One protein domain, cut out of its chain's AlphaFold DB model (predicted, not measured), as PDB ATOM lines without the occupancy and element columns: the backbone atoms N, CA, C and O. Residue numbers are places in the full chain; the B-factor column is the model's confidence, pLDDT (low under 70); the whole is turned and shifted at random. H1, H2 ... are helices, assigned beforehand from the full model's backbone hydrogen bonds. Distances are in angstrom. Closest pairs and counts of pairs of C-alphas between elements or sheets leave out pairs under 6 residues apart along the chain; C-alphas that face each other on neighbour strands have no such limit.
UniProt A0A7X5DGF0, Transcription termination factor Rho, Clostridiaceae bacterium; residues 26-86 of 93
ATOM      1  N   LYS A  26     203.088 210.548 137.535       93.19
ATOM      2  CA  LYS A  26     202.827 210.224 138.945       93.19
ATOM      3  C   LYS A  26     203.204 211.362 139.906       93.19
ATOM      4  O   LYS A  26     203.841 211.133 140.933       93.19
ATOM      5  N   GLU A  27     202.878 212.604 139.542       94.69
ATOM      6  CA  GLU A  27     203.197 213.780 140.363       94.69
ATOM      7  C   GLU A  27     202.507 213.764 141.738       94.69
ATOM      8  O   GLU A  27     203.021 214.354 142.681       94.69
ATOM      9  N   GLU A  28     201.419 213.009 141.896       92.25
ATOM     10  CA  GLU A  28     200.739 212.768 143.172       92.25
ATOM     11  C   GLU A  28     201.611 212.073 144.230       92.25
ATOM     12  O   GLU A  28     201.299 212.149 145.412       92.25
ATOM     13  N   LEU A  29     202.700 211.410 143.827       94.62
ATOM     14  CA  LEU A  29     203.664 210.799 144.752       94.62
ATOM     15  C   LEU A  29     204.754 211.776 145.215       94.62
ATOM     16  O   LEU A  29     205.528 211.447 146.109       94.62
ATOM     17  N   LEU A  30     204.863 212.935 144.562       95.12
ATOM     18  CA  LEU A  30     205.900 213.941 144.809       95.12
ATOM     19  C   LEU A  30     205.352 215.184 145.509       95.12
ATOM     20  O   LEU A  30     206.109 215.917 146.139       95.12
ATOM     21  N   LEU A  31     204.061 215.451 145.334       94.38
ATOM     22  CA  LEU A  31     203.381 216.611 145.885       94.38
ATOM     23  C   LEU A  31     202.715 216.258 147.210       94.38
ATOM     24  O   LEU A  31     202.136 215.183 147.362       94.38
ATOM     25  N   GLU A  32     202.725 217.210 148.137       94.56
ATOM     26  CA  GLU A  32     201.951 217.079 149.365       94.56
ATOM     27  C   GLU A  32     200.448 216.983 149.031       94.56
ATOM     28  O   GLU A  32     199.946 217.791 148.233       94.56
ATOM     29  N   PRO A  33     199.686 216.058 149.650       92.62
ATOM     30  CA  PRO A  33     198.270 215.840 149.326       92.62
ATOM     31  C   PRO A  33     197.400 217.095 149.460       92.62
ATOM     32  O   PRO A  33     196.400 217.249 148.762       92.62
ATOM     33  N   GLN A  34     197.793 218.008 150.349       90.69
ATOM     34  CA  GLN A  34     197.120 219.286 150.572       90.69
ATOM     35  C   GLN A  34     197.423 220.340 149.489       90.69
ATOM     36  O   GLN A  34     196.606 221.229 149.252       90.69
ATOM     37  N   GLU A  35     198.578 220.259 148.823       90.62
ATOM     38  CA  GLU A  35     199.015 221.235 147.816       90.62
ATOM     39  C   GLU A  35     198.628 220.812 146.396       90.62
ATOM     40  O   GLU A  35     198.312 221.670 145.567       90.62
ATOM     41  N   ALA A  36     198.592 219.504 146.115       93.69
ATOM     42  CA  ALA A  36     198.298 218.975 144.781       93.69
ATOM     43  C   ALA A  36     196.995 219.534 144.163       93.69
ATOM     44  O   ALA A  36     197.050 220.028 143.031       93.69
ATOM     45  N   PRO A  37     195.850 219.604 144.881       92.81
ATOM     46  CA  PRO A  37     194.623 220.179 144.326       92.81
ATOM     47  C   PRO A  37     194.763 221.656 143.941       92.81
ATOM     48  O   PRO A  37     194.183 222.100 142.948       92.81
ATOM     49  N   LEU A  38     195.554 222.424 144.699       93.19
ATOM     50  CA  LEU A  38     195.798 223.839 144.424       93.19
ATOM     51  C   LEU A  38     196.664 224.015 143.177       93.19
ATOM     52  O   LEU A  38     196.361 224.857 142.332       93.19
ATOM     53  N   ILE A  39     197.703 223.194 143.028       94.44
ATOM     54  CA  ILE A  39     198.575 223.195 141.847       94.44
ATOM     55  C   ILE A  39     197.767 222.850 140.589       94.44
ATOM     56  O   ILE A  39     197.881 223.532 139.567       94.44
ATOM     57  N   TRP A  40     196.885 221.852 140.662       92.81
ATOM     58  CA  TRP A  40     195.997 221.500 139.551       92.81
ATOM     59  C   TRP A  40     194.996 222.608 139.218       92.81
ATOM     60  O   TRP A  40     194.741 222.871 138.041       92.81
ATOM     61  N   ALA A  41     194.461 223.296 140.229       92.31
ATOM     62  CA  ALA A  41     193.595 224.452 140.022       92.31
ATOM     63  C   ALA A  41     194.339 225.594 139.313       92.31
ATOM     64  O   ALA A  41     193.818 226.153 138.348       92.31
ATOM     65  N   VAL A  42     195.580 225.892 139.719       94.00
ATOM     66  CA  VAL A  42     196.444 226.865 139.028       94.00
ATOM     67  C   VAL A  42     196.641 226.459 137.569       94.00
ATOM     68  O   VAL A  42     196.417 227.274 136.677       94.00
ATOM     69  N   ARG A  43     196.987 225.194 137.300       93.25
ATOM     70  CA  ARG A  43     197.160 224.691 135.930       93.25
ATOM     71  C   ARG A  43     195.895 224.870 135.088       93.25
ATOM     72  O   ARG A  43     196.000 225.297 133.942       93.25
ATOM     73  N   ARG A  44     194.713 224.612 135.656       92.00
ATOM     74  CA  ARG A  44     193.420 224.812 134.980       92.00
ATOM     75  C   ARG A  44     193.141 226.284 134.669       92.00
ATOM     76  O   ARG A  44     192.643 226.608 133.597       92.00
ATOM     77  N   ILE A  45     193.478 227.187 135.587       92.25
ATOM     78  CA  ILE A  45     193.353 228.632 135.352       92.25
ATOM     79  C   ILE A  45     194.252 229.053 134.185       92.25
ATOM     80  O   ILE A  45     193.804 229.779 133.301       92.25
ATOM     81  N   LEU A  46     195.498 228.571 134.154       93.00
ATOM     82  CA  LEU A  46     196.444 228.875 133.079       93.00
ATOM     83  C   LEU A  46     195.999 228.284 131.733       93.00
ATOM     84  O   LEU A  46     196.088 228.975 130.720       93.00
ATOM     85  N   SER A  47     195.459 227.061 131.710       92.94
ATOM     86  CA  SER A  47     194.965 226.431 130.475       92.94
ATOM     87  C   SER A  47     193.746 227.126 129.874       92.94
ATOM     88  O   SER A  47     193.514 227.012 128.678       92.94
ATOM     89  N   ASN A  48     192.974 227.857 130.684       91.94
ATOM     90  CA  ASN A  48     191.819 228.627 130.217       91.94
ATOM     91  C   ASN A  48     192.208 229.974 129.586       91.94
ATOM     92  O   ASN A  48     191.339 230.747 129.187       91.94
ATOM     93  N   THR A  49     193.502 230.296 129.521       90.69
ATOM     94  CA  THR A  49     193.972 231.503 128.843       90.69
ATOM     95  C   THR A  49     194.147 231.259 127.344       90.69
ATOM     96  O   THR A  49     194.520 230.176 126.907       90.69
ATOM     97  N   ASN A  50     193.909 232.297 126.538       87.62
ATOM     98  CA  ASN A  50     193.947 232.189 125.075       87.62
ATOM     99  C   ASN A  50     195.367 232.026 124.489       87.62
ATOM    100  O   ASN A  50     195.492 231.782 123.292       87.62
ATOM    101  N   SER A  51     196.432 232.227 125.277       92.75
ATOM    102  CA  SER A  51     197.818 232.064 124.817       92.75
ATOM    103  C   SER A  51     198.787 231.746 125.959       92.75
ATOM    104  O   SER A  51     198.647 232.271 127.068       92.75
ATOM    105  N   THR A  52     199.826 230.956 125.662       93.38
ATOM    106  CA  THR A  52     200.913 230.607 126.597       93.38
ATOM    107  C   THR A  52     201.628 231.846 127.140       93.38
ATOM    108  O   THR A  52     201.957 231.907 128.320       93.38
ATOM    109  N   GLU A  53     201.805 232.874 126.307       94.31
ATOM    110  CA  GLU A  53     202.379 234.169 126.704       94.31
ATOM    111  C   GLU A  53     201.572 234.830 127.820       94.31
ATOM    112  O   GLU A  53     202.120 235.187 128.862       94.31
ATOM    113  N   ARG A  54     200.247 234.931 127.642       93.88
ATOM    114  CA  ARG A  54     199.369 235.526 128.652       93.88
ATOM    115  C   ARG A  54     199.353 234.676 129.920       93.88
ATOM    116  O   ARG A  54     199.378 235.242 131.012       93.88
ATOM    117  N   ALA A  55     199.331 233.349 129.784       94.44
ATOM    118  CA  ALA A  55     199.430 232.432 130.917       94.44
ATOM    119  C   ALA A  55     200.697 232.712 131.740       94.44
ATOM    120  O   ALA A  55     200.629 232.877 132.959       94.44
ATOM    121  N   MET A  56     201.843 232.823 131.067       96.12
ATOM    122  CA  MET A  56     203.132 233.053 131.711       96.12
ATOM    123  C   MET A  56     203.248 234.440 132.331       96.12
ATOM    124  O   MET A  56     203.691 234.544 133.473       96.12
ATOM    125  N   ASP A  57     202.776 235.491 131.666       94.44
ATOM    126  CA  ASP A  57     202.740 236.834 132.251       94.44
ATOM    127  C   ASP A  57     201.860 236.886 133.506       94.44
ATOM    128  O   ASP A  57     202.241 237.471 134.525       94.44
ATOM    129  N   MET A  58     200.691 236.237 133.468       93.88
ATOM    130  CA  MET A  58     199.799 236.126 134.625       93.88
ATOM    131  C   MET A  58     200.450 235.359 135.778       93.88
ATOM    132  O   MET A  58     200.331 235.776 136.937       93.88
ATOM    133  N   LEU A  59     201.144 234.262 135.471       95.19
ATOM    134  CA  LEU A  59     201.855 233.452 136.452       95.19
ATOM    135  C   LEU A  59     203.001 234.248 137.088       95.19
ATOM    136  O   LEU A  59     203.025 234.404 138.306       95.19
ATOM    137  N   ILE A  60     203.891 234.830 136.279       95.88
ATOM    138  CA  ILE A  60     205.030 235.639 136.739       95.88
ATOM    139  C   ILE A  60     204.545 236.814 137.588       95.88
ATOM    140  O   ILE A  60     205.087 237.067 138.665       95.88
ATOM    141  N   LYS A  61     203.510 237.530 137.137       95.31
ATOM    142  CA  LYS A  61     202.939 238.652 137.888       95.31
ATOM    143  C   LYS A  61     202.422 238.208 139.251       95.31
ATOM    144  O   LYS A  61     202.620 238.923 140.225       95.31
ATOM    145  N   SER A  62     201.766 237.053 139.323       94.25
ATOM    146  CA  SER A  62     201.204 236.547 140.576       94.25
ATOM    147  C   SER A  62     202.290 236.043 141.527       94.25
ATOM    148  O   SER A  62     202.228 236.358 142.712       94.25
ATOM    149  N   LEU A  63     203.314 235.354 141.010       96.25
ATOM    150  CA  LEU A  63     204.480 234.908 141.782       96.25
ATOM    151  C   LEU A  63     205.262 236.090 142.369       96.25
ATOM    152  O   LEU A  63     205.622 236.064 143.539       96.25
ATOM    153  N   LYS A  64     205.460 237.171 141.601       96.56
ATOM    154  CA  LYS A  64     206.138 238.395 142.074       96.56
ATOM    155  C   LYS A  64     205.410 239.114 143.214       96.56
ATOM    156  O   LYS A  64     206.002 239.970 143.859       96.56
ATOM    157  N   GLN A  65     204.129 238.823 143.433       95.94
ATOM    158  CA  GLN A  65     203.337 239.431 144.504       95.94
ATOM    159  C   GLN A  65     203.363 238.625 145.809       95.94
ATOM    160  O   GLN A  65     202.619 238.967 146.728       95.94
ATOM    161  N   THR A  66     204.139 237.544 145.867       96.94
ATOM    162  CA  THR A  66     204.213 236.621 147.003       96.94
ATOM    163  C   THR A  66     205.660 236.276 147.310       96.94
ATOM    164  O   THR A  66     206.493 236.244 146.408       96.94
ATOM    165  N   ASN A  67     205.953 235.987 148.571       96.00
ATOM    166  CA  ASN A  67     207.308 235.661 149.009       96.00
ATOM    167  C   ASN A  67     207.606 234.157 148.932       96.00
ATOM    168  O   ASN A  67     208.770 233.763 148.957       96.00
ATOM    169  N   SER A  68     206.576 233.309 148.843       97.38
ATOM    170  CA  SER A  68     206.726 231.854 148.750       97.38
ATOM    171  C   SER A  68     205.677 231.205 147.845       97.38
ATOM    172  O   SER A  68     204.589 231.745 147.621       97.38
ATOM    173  N   ASN A  69     205.982 229.996 147.365       95.00
ATOM    174  CA  ASN A  69     205.044 229.198 146.569       95.00
ATOM    175  C   ASN A  69     203.781 228.837 147.365       95.00
ATOM    176  O   ASN A  69     202.685 228.843 146.812       95.00
ATOM    177  N   GLN A  70     203.914 228.586 148.669       94.62
ATOM    178  CA  GLN A  70     202.778 228.302 149.548       94.62
ATOM    179  C   GLN A  70     201.824 229.496 149.634       94.62
ATOM    180  O   GLN A  70     200.613 229.347 149.468       94.62
ATOM    181  N   GLU A  71     202.370 230.701 149.820       95.25
ATOM    182  CA  GLU A  71     201.583 231.932 149.828       95.25
ATOM    183  C   GLU A  71     200.866 232.140 148.484       95.25
ATOM    184  O   GLU A  71     199.673 232.455 148.452       95.25
ATOM    185  N   PHE A  72     201.564 231.898 147.369       96.38
ATOM    186  CA  PHE A  72     200.995 231.951 146.022       96.38
ATOM    187  C   PHE A  72     199.809 230.995 145.839       96.38
ATOM    188  O   PHE A  72     198.749 231.420 145.361       96.38
ATOM    189  N   LEU A  73     199.954 229.729 146.239       94.38
ATOM    190  CA  LEU A  73     198.903 228.717 146.106       94.38
ATOM    191  C   LEU A  73     197.667 229.087 146.934       94.38
ATOM    192  O   LEU A  73     196.556 229.106 146.401       94.38
ATOM    193  N   ILE A  74     197.852 229.481 148.197       92.62
ATOM    194  CA  ILE A  74     196.754 229.898 149.085       92.62
ATOM    195  C   ILE A  74     196.046 231.138 148.530       92.62
ATOM    196  O   ILE A  74     194.814 231.205 148.502       92.62
ATOM    197  N   ARG A  75     196.801 232.139 148.065       91.88
ATOM    198  CA  ARG A  75     196.234 233.369 147.500       91.88
ATOM    199  C   ARG A  75     195.435 233.096 146.230       91.88
ATOM    200  O   ARG A  75     194.390 233.717 146.028       91.88
ATOM    201  N   THR A  76     195.909 232.186 145.385       89.50
ATOM    202  CA  THR A  76     195.220 231.807 144.146       89.50
ATOM    203  C   THR A  76     193.941 231.028 144.443       89.50
ATOM    204  O   THR A  76     192.902 231.335 143.861       89.50
ATOM    205  N   ALA A  77     193.975 230.122 145.424       86.38
ATOM    206  CA  ALA A  77     192.798 229.405 145.913       86.38
ATOM    207  C   ALA A  77     191.709 230.362 146.423       86.38
ATOM    208  O   ALA A  77     190.558 230.283 145.997       86.38
ATOM    209  N   LYS A  78     192.090 231.331 147.270       85.38
ATOM    210  CA  LYS A  78     191.171 232.356 147.792       85.38
ATOM    211  C   LYS A  78     190.532 233.173 146.667       85.38
ATOM    212  O   LYS A  78     189.319 233.352 146.660       85.38
ATOM    213  N   LYS A  79     191.327 233.629 145.690       83.25
ATOM    214  CA  LYS A  79     190.817 234.379 144.527       83.25
ATOM    215  C   LYS A  79     189.820 233.566 143.697       83.25
ATOM    216  O   LYS A  79     188.823 234.131 143.255       83.25
ATOM    217  N   ALA A  80     190.074 232.271 143.494       78.81
ATOM    218  CA  ALA A  80     189.177 231.390 142.748       78.81
ATOM    219  C   ALA A  80     187.826 231.201 143.465       78.81
ATOM    220  O   ALA A  80     186.779 231.302 142.830       78.81
ATOM    221  N   GLN A  81     187.836 231.028 144.791       75.94
ATOM    222  CA  GLN A  81     186.614 230.934 145.603       75.94
ATOM    223  C   GLN A  81     185.788 232.230 145.567       75.94
ATOM    224  O   GLN A  81     184.567 232.186 145.449       75.94
ATOM    225  N   THR A  82     186.443 233.398 145.591       71.75
ATOM    226  CA  THR A  82     185.754 234.699 145.478       71.75
ATOM    227  C   THR A  82     185.057 234.896 144.125       71.75
ATOM    228  O   THR A  82     184.100 235.659 144.043       71.75
ATOM    229  N   GLN A  83     185.525 234.242 143.058       63.75
ATOM    230  CA  GLN A  83     184.887 234.324 141.739       63.75
ATOM    231  C   GLN A  83     183.680 233.390 141.608       63.75
ATOM    232  O   GLN A  83     182.713 233.769 140.959       63.75
ATOM    233  N   GLN A  84     183.705 232.217 142.251       58.81
ATOM    234  CA  GLN A  84     182.572 231.282 142.261       58.81
ATOM    235  C   GLN A  84     181.394 231.795 143.100       58.81
ATOM    236  O   GLN A  84     180.255 231.648 142.688       58.81
ATOM    237  N   GLY A  85     181.646 232.492 144.210       54.75
ATOM    238  CA  GLY A  85     180.571 233.090 145.018       54.75
ATOM    239  C   GLY A  85     179.877 234.306 144.387       54.75
ATOM    240  O   GLY A  85     179.025 234.903 145.026       54.75
ATOM    241  N   ARG A  86     180.266 234.725 143.174       53.00
ATOM    242  CA  ARG A  86     179.728 235.916 142.490       53.00
ATOM    243  C   ARG A  86     178.808 235.584 141.314       53.00
ATOM    244  O   ARG A  86     178.186 236.493 140.773       53.00
TER     245      ARG A  86
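This is residues 26 to 86 of the 93 residues of the protein "Transcription termination factor Rho" of Clostridiaceae bacterium (UniProt A0A7X5DGF0). Three helices make a triangle: H1 and H2 form a splayed, V-like helical hairpin, and H3, the longest, starts at a corner with the end of H2 and crosses the first half of H1. The far end of H3 sticks out with residues 81 to 86, while residues 26 to 35 lead into H1 as a stretch with no named element. The printed part has 61 residues with three named helices, in the order H1, H2, H3, and no named strand; the class is all helix. It is only just compact, close to loose, with a radius of gyration of the C-alphas of 12.1 A and spans of 30 by 27 by 23 A.

Find C-alpha 69 at (205.044, 229.198, 146.569); from there H3, residues 69 to 84, runs 23.0 A to C-alpha 84 at (182.572, 231.282, 142.261). H1, residues 36 to 47, begins at C-alpha 36 at (198.298, 218.975, 144.781) and is 16.5 A long. H2, residues 52 to 63, is 16.2 A long.

Look at Leu 38 and Leu 73, the closest C-alphas of H1 and H3, 6.0 A apart. These helices touch through residues 38 to 42 and 73 to 77, at a steep tilt of 65 degrees, the same way. H3 and H2 touch only at the corner by their link, and only just, with 3 pairs of C-alphas within 8 A; the closest are those of Leu 63 and Phe 72, 6.2 A apart. Their steep tilt is 68 degrees, only just short of about perpendicular, opposite ways. In the hairpin, H1 and H2 only just touch, with 3 pairs within 8 A, through residues 46 to 47 and 55 to 59; the closest C-alphas, of Leu 46 and Ala 55, are 5.1 A apart. They run opposite ways at a steep tilt of 45 degrees. In H1, H2 and H3 every O i to N i+4 pair is within hydrogen-bond range.

The C-alphas of Leu 29 and Arg 86, the two farthest apart, are 34.8 A from each other. The printed part has no cut, and both links, H1 to H2 and H2 to H3, are tight. Residues 83 to 86 have pLDDT under 70; the mean of the printed part is 90.1.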